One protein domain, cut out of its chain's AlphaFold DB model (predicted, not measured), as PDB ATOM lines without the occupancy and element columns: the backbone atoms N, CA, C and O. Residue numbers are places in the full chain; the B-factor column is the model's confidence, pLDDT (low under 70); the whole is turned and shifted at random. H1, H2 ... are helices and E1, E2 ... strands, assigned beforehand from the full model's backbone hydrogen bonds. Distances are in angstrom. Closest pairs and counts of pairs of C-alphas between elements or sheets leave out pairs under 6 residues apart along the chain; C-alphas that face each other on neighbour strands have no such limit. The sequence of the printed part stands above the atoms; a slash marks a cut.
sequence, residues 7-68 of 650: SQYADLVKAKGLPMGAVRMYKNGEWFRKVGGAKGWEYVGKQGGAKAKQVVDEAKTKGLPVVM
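Overview. This is residues 7 to 68 of the 650 residues of the protein "PI3K/PI4K domain-containing protein" of Thorarchaeota archaeon (strain OWC) (UniProt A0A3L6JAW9). A small three-stranded sheet, E1 E2 E3, has one helix, H2, packed over one face, and the stretch after H2 folds back to run beside E1. A first helix, H1, sticks out from this body: residues 7 to 16, of which 7 to 14 belong to H1, stand free. The printed part has 62 residues, with two named helices and three named strands in the order H1 E1 E2 E3 H2; the sheet's order is E1 - E2 - E3, antiparallel throughout, and the class is mixed, helices and strands. The whole is compact, with a radius of gyration of the C-alphas of 11.2 A, and spans 31 by 25 by 19 A.

Arrangement. Start at H1, residues 7 to 14, which is not on the sheet. Past a short link you reach E1, residues 23 to 25, which forms a hairpin with E2, residues 30 to 34, antiparallel at 158 degrees; look there for N 24 and O 32, 2.9 A apart and within hydrogen-bond range. E2 and E3, residues 41 to 46, form the next hairpin, antiparallel at 150 degrees, with N 33 and O 42 at 2.8 A. The three strands are a meander, each the antiparallel neighbour of the one before, with E1 and E3 as edge strands. Then comes H2, residues 50 to 61, on one face of the sheet, which gives two layers, a helix layer and a sheet. Its height over the sheet is 9.2 A, and on the local plane it runs slantwise to the strands, at 43 degrees to E2. It lies over E2 and E3 and only just over E1, on which 3 of its 12 C-alphas fall. The closest C-alphas of E3 and H2 are those of Gly 45 and Ala 52, 4.8 A apart; of E1 and H2, those of Val 23 and Val 56, 6.6 A. H1 is apart from E2, E3 and H2. In H1 and H2 every O i to N i+4 pair is within hydrogen-bond range. Last, residues 66 to 67 pair with residues 23 to 24 of E1, parallel.

Along the chain. Find C-alpha 7 at (-16.023, 10.666, 15.759); from there H1 runs 10.8 A to Lys 14. E1, from Val 23 to Met 25, measures 7.0 A, E2, from Glu 30 to Lys 34, 13.5 A, and E3, from Trp 41 to Lys 46, 14.6 A. H2 starts at C-alpha 50, (8.994, 2.261, 31.594), and runs 16.2 A to C-alpha 61, (-2.139, 6.161, 42.708).

Size, cuts and confidence. The C-alphas of Gln 8 and Ala 50 are the two farthest apart, at 32.0 A. The printed part has no cut, and no link between its named elements is long. In this model, pLDDT is under 70 at residues 7 to 17 and 38 to 39.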
ATOM      1  N   SER A   7     -16.254   9.213  15.744       39.88
ATOM      2  CA  SER A   7     -16.023  10.666  15.759       39.88
ATOM      3  C   SER A   7     -16.733  11.369  16.919       39.88
ATOM      4  O   SER A   7     -16.174  12.259  17.545       39.88
ATOM      5  N   GLN A   8     -17.921  10.900  17.285       41.25
ATOM      6  CA  GLN A   8     -18.689  11.416  18.409       41.25
ATOM      7  C   GLN A   8     -18.207  10.845  19.759       41.25
ATOM      8  O   GLN A   8     -18.513  11.415  20.799       41.25
ATOM      9  N   TYR A   9     -17.407   9.770  19.772       41.97
ATOM     10  CA  TYR A   9     -16.708   9.295  20.976       41.97
ATOM     11  C   TYR A   9     -15.566  10.247  21.369       41.97
ATOM     12  O   TYR A   9     -15.288  10.439  22.552       41.97
ATOM     13  N   ALA A  10     -14.932  10.897  20.386       43.53
ATOM     14  CA  ALA A  10     -13.983  11.979  20.638       43.53
ATOM     15  C   ALA A  10     -14.685  13.225  21.202       43.53
ATOM     16  O   ALA A  10     -14.127  13.866  22.090       43.53
ATOM     17  N   ASP A  11     -15.919  13.503  20.767       41.66
ATOM     18  CA  ASP A  11     -16.738  14.614  21.269       41.66
ATOM     19  C   ASP A  11     -17.367  14.331  22.644       41.66
ATOM     20  O   ASP A  11     -17.425  15.231  23.476       41.66
ATOM     21  N   LEU A  12     -17.728  13.078  22.960       40.69
ATOM     22  CA  LEU A  12     -18.191  12.672  24.298       40.69
ATOM     23  C   LEU A  12     -17.061  12.710  25.342       40.69
ATOM     24  O   LEU A  12     -17.290  13.032  26.506       40.69
ATOM     25  N   VAL A  13     -15.827  12.408  24.918       46.38
ATOM     26  CA  VAL A  13     -14.616  12.532  25.747       46.38
ATOM     27  C   VAL A  13     -14.148  13.993  25.832       46.38
ATOM     28  O   VAL A  13     -13.663  14.410  26.882       46.38
ATOM     29  N   LYS A  14     -14.359  14.807  24.784       45.47
ATOM     30  CA  LYS A  14     -14.193  16.273  24.840       45.47
ATOM     31  C   LYS A  14     -15.219  16.937  25.763       45.47
ATOM     32  O   LYS A  14     -14.865  17.892  26.443       45.47
ATOM     33  N   ALA A  15     -16.443  16.411  25.841       42.22
ATOM     34  CA  ALA A  15     -17.524  16.951  26.667       42.22
ATOM     35  C   ALA A  15     -17.396  16.637  28.172       42.22
ATOM     36  O   ALA A  15     -18.115  17.229  28.969       42.22
ATOM     37  N   LYS A  16     -16.484  15.741  28.584       50.03
ATOM     38  CA  LYS A  16     -16.289  15.373  30.002       50.03
ATOM     39  C   LYS A  16     -14.998  15.874  30.649       50.03
ATOM     40  O   LYS A  16     -14.719  15.461  31.764       50.03
ATOM     41  N   GLY A  17     -14.227  16.741  29.981       66.38
ATOM     42  CA  GLY A  17     -13.113  17.476  30.598       66.38
ATOM     43  C   GLY A  17     -12.259  16.641  31.557       66.38
ATOM     44  O   GLY A  17     -12.233  16.931  32.748       66.38
ATOM     45  N   LEU A  18     -11.608  15.577  31.059       80.25
ATOM     46  CA  LEU A  18     -10.782  14.717  31.913       80.25
ATOM     47  C   LEU A  18      -9.784  15.561  32.726       80.25
ATOM     48  O   LEU A  18      -9.170  16.474  32.155       80.25
ATOM     49  N   PRO A  19      -9.613  15.268  34.030       87.62
ATOM     50  CA  PRO A  19      -8.770  16.076  34.895       87.62
ATOM     51  C   PRO A  19      -7.311  16.017  34.442       87.62
ATOM     52  O   PRO A  19      -6.866  15.078  33.771       87.62
ATOM     53  N   MET A  20      -6.550  17.040  34.823       87.31
ATOM     54  CA  MET A  20      -5.116  17.084  34.566       87.31
ATOM     55  C   MET A  20      -4.441  15.841  35.161       87.31
ATOM     56  O   MET A  20      -4.680  15.485  36.311       87.31
ATOM     57  N   GLY A  21      -3.612  15.167  34.366       88.81
ATOM     58  CA  GLY A  21      -2.961  13.918  34.748       88.81
ATOM     59  C   GLY A  21      -3.743  12.637  34.444       88.81
ATOM     60  O   GLY A  21      -3.174  11.566  34.632       88.81
ATOM     61  N   ALA A  22      -4.976  12.707  33.926       93.31
ATOM     62  CA  ALA A  22      -5.647  11.531  33.362       93.31
ATOM     63  C   ALA A  22      -4.827  10.938  32.205       93.31
ATOM     64  O   ALA A  22      -4.166  11.675  31.470       93.31
ATOM     65  N   VAL A  23      -4.891   9.622  32.007       93.81
ATOM     66  CA  VAL A  23      -4.114   8.930  30.968       93.81
ATOM     67  C   VAL A  23      -5.007   8.131  30.031       93.81
ATOM     68  O   VAL A  23      -6.058   7.625  30.426       93.81
ATOM     69  N   ARG A  24      -4.598   8.011  28.768       93.38
ATOM     70  CA  ARG A  24      -5.327   7.268  27.736       93.38
ATOM     71  C   ARG A  24      -4.376   6.446  26.882       93.38
ATOM     72  O   ARG A  24      -3.370   6.975  26.418       93.38
ATOM     73  N   MET A  25      -4.748   5.197  26.622       90.75
ATOM     74  CA  MET A  25      -4.082   4.329  25.656       90.75
ATOM     75  C   MET A  25      -4.845   4.320  24.322       90.75
ATOM     76  O   MET A  25      -6.078   4.262  24.291       90.75
ATOM     77  N   TYR A  26      -4.120   4.393  23.208       84.38
ATOM     78  CA  TYR A  26      -4.656   4.256  21.852       84.38
ATOM     79  C   TYR A  26      -4.566   2.805  21.359       84.38
ATOM     80  O   TYR A  26      -3.871   1.974  21.940       84.38
ATOM     81  N   LYS A  27      -5.282   2.485  20.270       80.88
ATOM     82  CA  LYS A  27      -5.349   1.121  19.704       80.88
ATOM     83  C   LYS A  27      -3.990   0.557  19.263       80.88
ATOM     84  O   LYS A  27      -3.836  -0.653  19.219       80.88
ATOM     85  N   ASN A  28      -3.020   1.416  18.961       79.00
ATOM     86  CA  ASN A  28      -1.645   1.050  18.610       79.00
ATOM     87  C   ASN A  28      -0.726   0.867  19.840       79.00
ATOM     88  O   ASN A  28       0.488   0.751  19.687       79.00
ATOM     89  N   GLY A  29      -1.287   0.882  21.056       89.69
ATOM     90  CA  GLY A  29      -0.547   0.719  22.306       89.69
ATOM     91  C   GLY A  29       0.137   1.992  22.807       89.69
ATOM     92  O   GLY A  29       0.952   1.915  23.716       89.69
ATOM     93  N   GLU A  30      -0.145   3.169  22.252       91.25
ATOM     94  CA  GLU A  30       0.479   4.425  22.688       91.25
ATOM     95  C   GLU A  30      -0.276   5.081  23.849       91.25
ATOM     96  O   GLU A  30      -1.493   5.262  23.788       91.25
ATOM     97  N   TRP A  31       0.451   5.468  24.899       93.19
ATOM     98  CA  TRP A  31      -0.081   6.151  26.075       93.19
ATOM     99  C   TRP A  31       0.129   7.659  26.001       93.19
ATOM    100  O   TRP A  31       1.202   8.143  25.634       93.19
ATOM    101  N   PHE A  32      -0.886   8.400  26.439       93.81
ATOM    102  CA  PHE A  32      -0.865   9.854  26.550       93.81
ATOM    103  C   PHE A  32      -1.377  10.303  27.922       93.81
ATOM    104  O   PHE A  32      -2.281   9.676  28.472       93.81
ATOM    105  N   ARG A  33      -0.849  11.413  28.446       94.62
ATOM    106  CA  ARG A  33      -1.276  12.084  29.683       94.62
ATOM    107  C   ARG A  33      -1.938  13.419  29.358       94.62
ATOM    108  O   ARG A  33      -1.454  14.179  28.523       94.62
ATOM    109  N   LYS A  34      -3.040  13.739  30.027       92.50
ATOM    110  CA  LYS A  34      -3.704  15.035  29.912       92.50
ATOM    111  C   LYS A  34      -2.868  16.101  30.621       92.50
ATOM    112  O   LYS A  34      -2.685  16.031  31.836       92.50
ATOM    113  N   VAL A  35      -2.406  17.102  29.879       88.69
ATOM    114  CA  VAL A  35      -1.714  18.281  30.423       88.69
ATOM    115  C   VAL A  35      -2.658  19.489  30.384       88.69
ATOM    116  O   VAL A  35      -3.541  19.570  29.525       88.69
ATOM    117  N   GLY A  36      -2.561  20.375  31.378       84.50
ATOM    118  CA  GLY A  36      -3.505  21.480  31.583       84.50
ATOM    119  C   GLY A  36      -3.510  22.524  30.461       84.50
ATOM    120  O   GLY A  36      -2.550  22.656  29.701       84.50
ATOM    121  N   GLY A  37      -4.603  23.290  30.378       72.38
ATOM    122  CA  GLY A  37      -4.782  24.380  29.411       72.38
ATOM    123  C   GLY A  37      -5.009  23.923  27.963       72.38
ATOM    124  O   GLY A  37      -5.412  22.787  27.695       72.38
ATOM    125  N   ALA A  38      -4.728  24.815  27.004       60.12
ATOM    126  CA  ALA A  38      -4.860  24.559  25.562       60.12
ATOM    127  C   ALA A  38      -3.855  23.519  25.016       60.12
ATOM    128  O   ALA A  38      -3.983  23.078  23.877       60.12
ATOM    129  N   LYS A  39      -2.878  23.091  25.832       65.81
ATOM    130  CA  LYS A  39      -1.770  22.206  25.436       65.81
ATOM    131  C   LYS A  39      -2.182  20.747  25.164       65.81
ATOM    132  O   LYS A  39      -1.391  19.988  24.621       65.81
ATOM    133  N   GLY A  40      -3.421  20.345  25.469       85.50
ATOM    134  CA  GLY A  40      -3.979  19.080  24.972       85.50
ATOM    135  C   GLY A  40      -3.507  17.825  25.722       85.50
ATOM    136  O   GLY A  40      -3.728  17.718  26.929       85.50
ATOM    137  N   TRP A  41      -2.989  16.842  24.983       89.56
ATOM    138  CA  TRP A  41      -2.500  15.545  25.472       89.56
ATOM    139  C   TRP A  41      -1.009  15.415  25.154       89.56
ATOM    140  O   TRP A  41      -0.593  15.722  24.042       89.56
ATOM    141  N   GLU A  42      -0.226  14.921  26.106       90.75
ATOM    142  CA  GLU A  42       1.210  14.681  25.963       90.75
ATOM    143  C   GLU A  42       1.479  13.181  25.803       90.75
ATOM    144  O   GLU A  42       0.948  12.375  26.562       90.75
ATOM    145  N   TYR A  43       2.301  12.791  24.830       90.94
ATOM    146  CA  TYR A  43       2.708  11.396  24.637       90.94
ATOM    147  C   TYR A  43       3.687  10.939  25.727       90.94
ATOM    148  O   TYR A  43       4.684  11.611  25.992       90.94
ATOM    149  N   VAL A  44       3.440   9.773  26.333       90.62
ATOM    150  CA  VAL A  44       4.254   9.254  27.450       90.62
ATOM    151  C   VAL A  44       4.951   7.922  27.166       90.62
ATOM    152  O   VAL A  44       5.831   7.530  27.930       90.62
ATOM    153  N   GLY A  45       4.639   7.259  26.050       89.81
ATOM    154  CA  GLY A  45       5.346   6.059  25.588       89.81
ATOM    155  C   GLY A  45       4.414   4.948  25.106       89.81
ATOM    156  O   GLY A  45       3.200   5.023  25.273       89.81
ATOM    157  N   LYS A  46       4.983   3.887  24.531       92.06
ATOM    158  CA  LYS A  46       4.235   2.673  24.171       92.06
ATOM    159  C   LYS A  46       3.949   1.806  25.399       92.06
ATOM    160  O   LYS A  46       4.664   1.867  26.399       92.06
ATOM    161  N   GLN A  47       2.913   0.982  25.306       88.81
ATOM    162  CA  GLN A  47       2.541  -0.027  26.286       88.81
ATOM    163  C   GLN A  47       3.756  -0.909  26.602       88.81
ATOM    164  O   GLN A  47       4.486  -1.323  25.707       88.81
ATOM    165  N   GLY A  48       4.007  -1.133  27.893       85.62
ATOM    166  CA  GLY A  48       5.203  -1.835  28.374       85.62
ATOM    167  C   GLY A  48       6.453  -0.954  28.523       85.62
ATOM    168  O   GLY A  48       7.391  -1.349  29.209       85.62
ATOM    169  N   GLY A  49       6.472   0.261  27.966       91.31
ATOM    170  CA  GLY A  49       7.558   1.216  28.178       91.31
ATOM    171  C   GLY A  49       7.602   1.722  29.623       91.31
ATOM    172  O   GLY A  49       6.565   2.039  30.202       91.31
ATOM    173  N   ALA A  50       8.804   1.852  30.197       88.44
ATOM    174  CA  ALA A  50       8.994   2.261  31.594       88.44
ATOM    175  C   ALA A  50       8.289   3.587  31.934       88.44
ATOM    176  O   ALA A  50       7.636   3.691  32.968       88.44
ATOM    177  N   LYS A  51       8.346   4.569  31.023       87.00
ATOM    178  CA  LYS A  51       7.687   5.873  31.185       87.00
ATOM    179  C   LYS A  51       6.159   5.774  31.102       87.00
ATOM    180  O   LYS A  51       5.469   6.369  31.921       87.00
ATOM    181  N   ALA A  52       5.623   4.976  30.178       91.38
ATOM    182  CA  ALA A  52       4.184   4.733  30.093       91.38
ATOM    183  C   ALA A  52       3.665   4.020  31.350       91.38
ATOM    184  O   ALA A  52       2.662   4.442  31.918       91.38
ATOM    185  N   LYS A  53       4.389   3.000  31.827       93.06
ATOM    186  CA  LYS A  53       4.078   2.289  33.072       93.06
ATOM    187  C   LYS A  53       4.075   3.243  34.270       93.06
ATOM    188  O   LYS A  53       3.072   3.322  34.963       93.06
ATOM    189  N   GLN A  54       5.134   4.039  34.432       95.06
ATOM    190  CA  GLN A  54       5.242   5.024  35.510       95.06
ATOM    191  C   GLN A  54       4.073   6.016  35.512       95.06
ATOM    192  O   GLN A  54       3.515   6.294  36.566       95.06
ATOM    193  N   VAL A  55       3.688   6.546  34.349       92.00
ATOM    194  CA  VAL A  55       2.611   7.542  34.264       92.00
ATOM    195  C   VAL A  55       1.230   6.911  34.488       92.00
ATOM    196  O   VAL A  55       0.359   7.544  35.083       92.00
ATOM    197  N   VAL A  56       1.021   5.661  34.062       94.00
ATOM    198  CA  VAL A  56      -0.205   4.904  34.368       94.00
ATOM    199  C   VAL A  56      -0.299   4.593  35.857       94.00
ATOM    200  O   VAL A  56      -1.369   4.763  36.440       94.00
ATOM    201  N   ASP A  57       0.801   4.174  36.476       93.69
ATOM    202  CA  ASP A  57       0.855   3.889  37.908       93.69
ATOM    203  C   ASP A  57       0.640   5.176  38.718       93.69
ATOM    204  O   ASP A  57      -0.197   5.194  39.613       93.69
ATOM    205  N   GLU A  58       1.270   6.292  38.328       93.50
ATOM    206  CA  GLU A  58       1.042   7.610  38.936       93.50
ATOM    207  C   GLU A  58      -0.434   8.032  38.845       93.50
ATOM    208  O   GLU A  58      -1.005   8.504  39.830       93.50
ATOM    209  N   ALA A  59      -1.066   7.853  37.679       92.75
ATOM    210  CA  ALA A  59      -2.481   8.165  37.497       92.75
ATOM    211  C   ALA A  59      -3.365   7.301  38.409       92.75
ATOM    212  O   ALA A  59      -4.239   7.842  39.084       92.75
ATOM    213  N   LYS A  60      -3.099   5.991  38.507       93.00
ATOM    214  CA  LYS A  60      -3.820   5.081  39.413       93.00
ATOM    215  C   LYS A  60      -3.654   5.473  40.877       93.00
ATOM    216  O   LYS A  60      -4.652   5.568  41.585       93.00
ATOM    217  N   THR A  61      -2.426   5.747  41.324       93.12
ATOM    218  CA  THR A  61      -2.139   6.161  42.708       93.12
ATOM    219  C   THR A  61      -2.857   7.458  43.074       93.12
ATOM    220  O   THR A  61      -3.295   7.621  44.207       93.12
ATOM    221  N   LYS A  62      -3.027   8.371  42.111       90.19
ATOM    222  CA  LYS A  62      -3.737   9.645  42.303       90.19
ATOM    223  C   LYS A  62      -5.253   9.553  42.080       90.19
ATOM    224  O   LYS A  62      -5.916  10.586  42.082       90.19
ATOM    225  N   GLY A  63      -5.803   8.358  41.841       91.00
ATOM    226  CA  GLY A  63      -7.226   8.170  41.537       91.00
ATOM    227  C   GLY A  63      -7.672   8.824  40.221       91.00
ATOM    228  O   GLY A  63      -8.854   9.109  40.034       91.00
ATOM    229  N   LEU A  64      -6.736   9.100  39.308       91.69
ATOM    230  CA  LEU A  64      -7.010   9.742  38.028       91.69
ATOM    231  C   LEU A  64      -7.472   8.708  36.987       91.69
ATOM    232  O   LEU A  64      -6.988   7.574  36.978       91.69
ATOM    233  N   PRO A  65      -8.372   9.085  36.059       91.56
ATOM    234  CA  PRO A  65      -8.884   8.156  35.058       91.56
ATOM    235  C   PRO A  65      -7.784   7.570  34.163       91.56
ATOM    236  O   PRO A  65      -6.986   8.306  33.576       91.56
ATOM    237  N   VAL A  66      -7.812   6.246  34.001       93.12
ATOM    238  CA  VAL A  66      -6.994   5.488  33.045       93.12
ATOM    239  C   VAL A  66      -7.921   4.912  31.978       93.12
ATOM    240  O   VAL A  66      -8.691   3.992  32.242       93.12
ATOM    241  N   VAL A  67      -7.875   5.462  30.767       90.88
ATOM    242  CA  VAL A  67      -8.774   5.074  29.674       90.88
ATOM    243  C   VAL A  67      -8.072   4.094  28.739       90.88
ATOM    244  O   VAL A  67      -7.119   4.456  28.051       90.88
ATOM    245  N   MET A  68      -8.576   2.867  28.675       87.25
ATOM    246  CA  MET A  68      -8.117   1.846  27.731       87.25
ATOM    247  C   MET A  68      -8.952   1.899  26.441       87.25
ATOM    248  O   MET A  68     -10.134   2.259  26.492       87.25
TER     249      MET A  68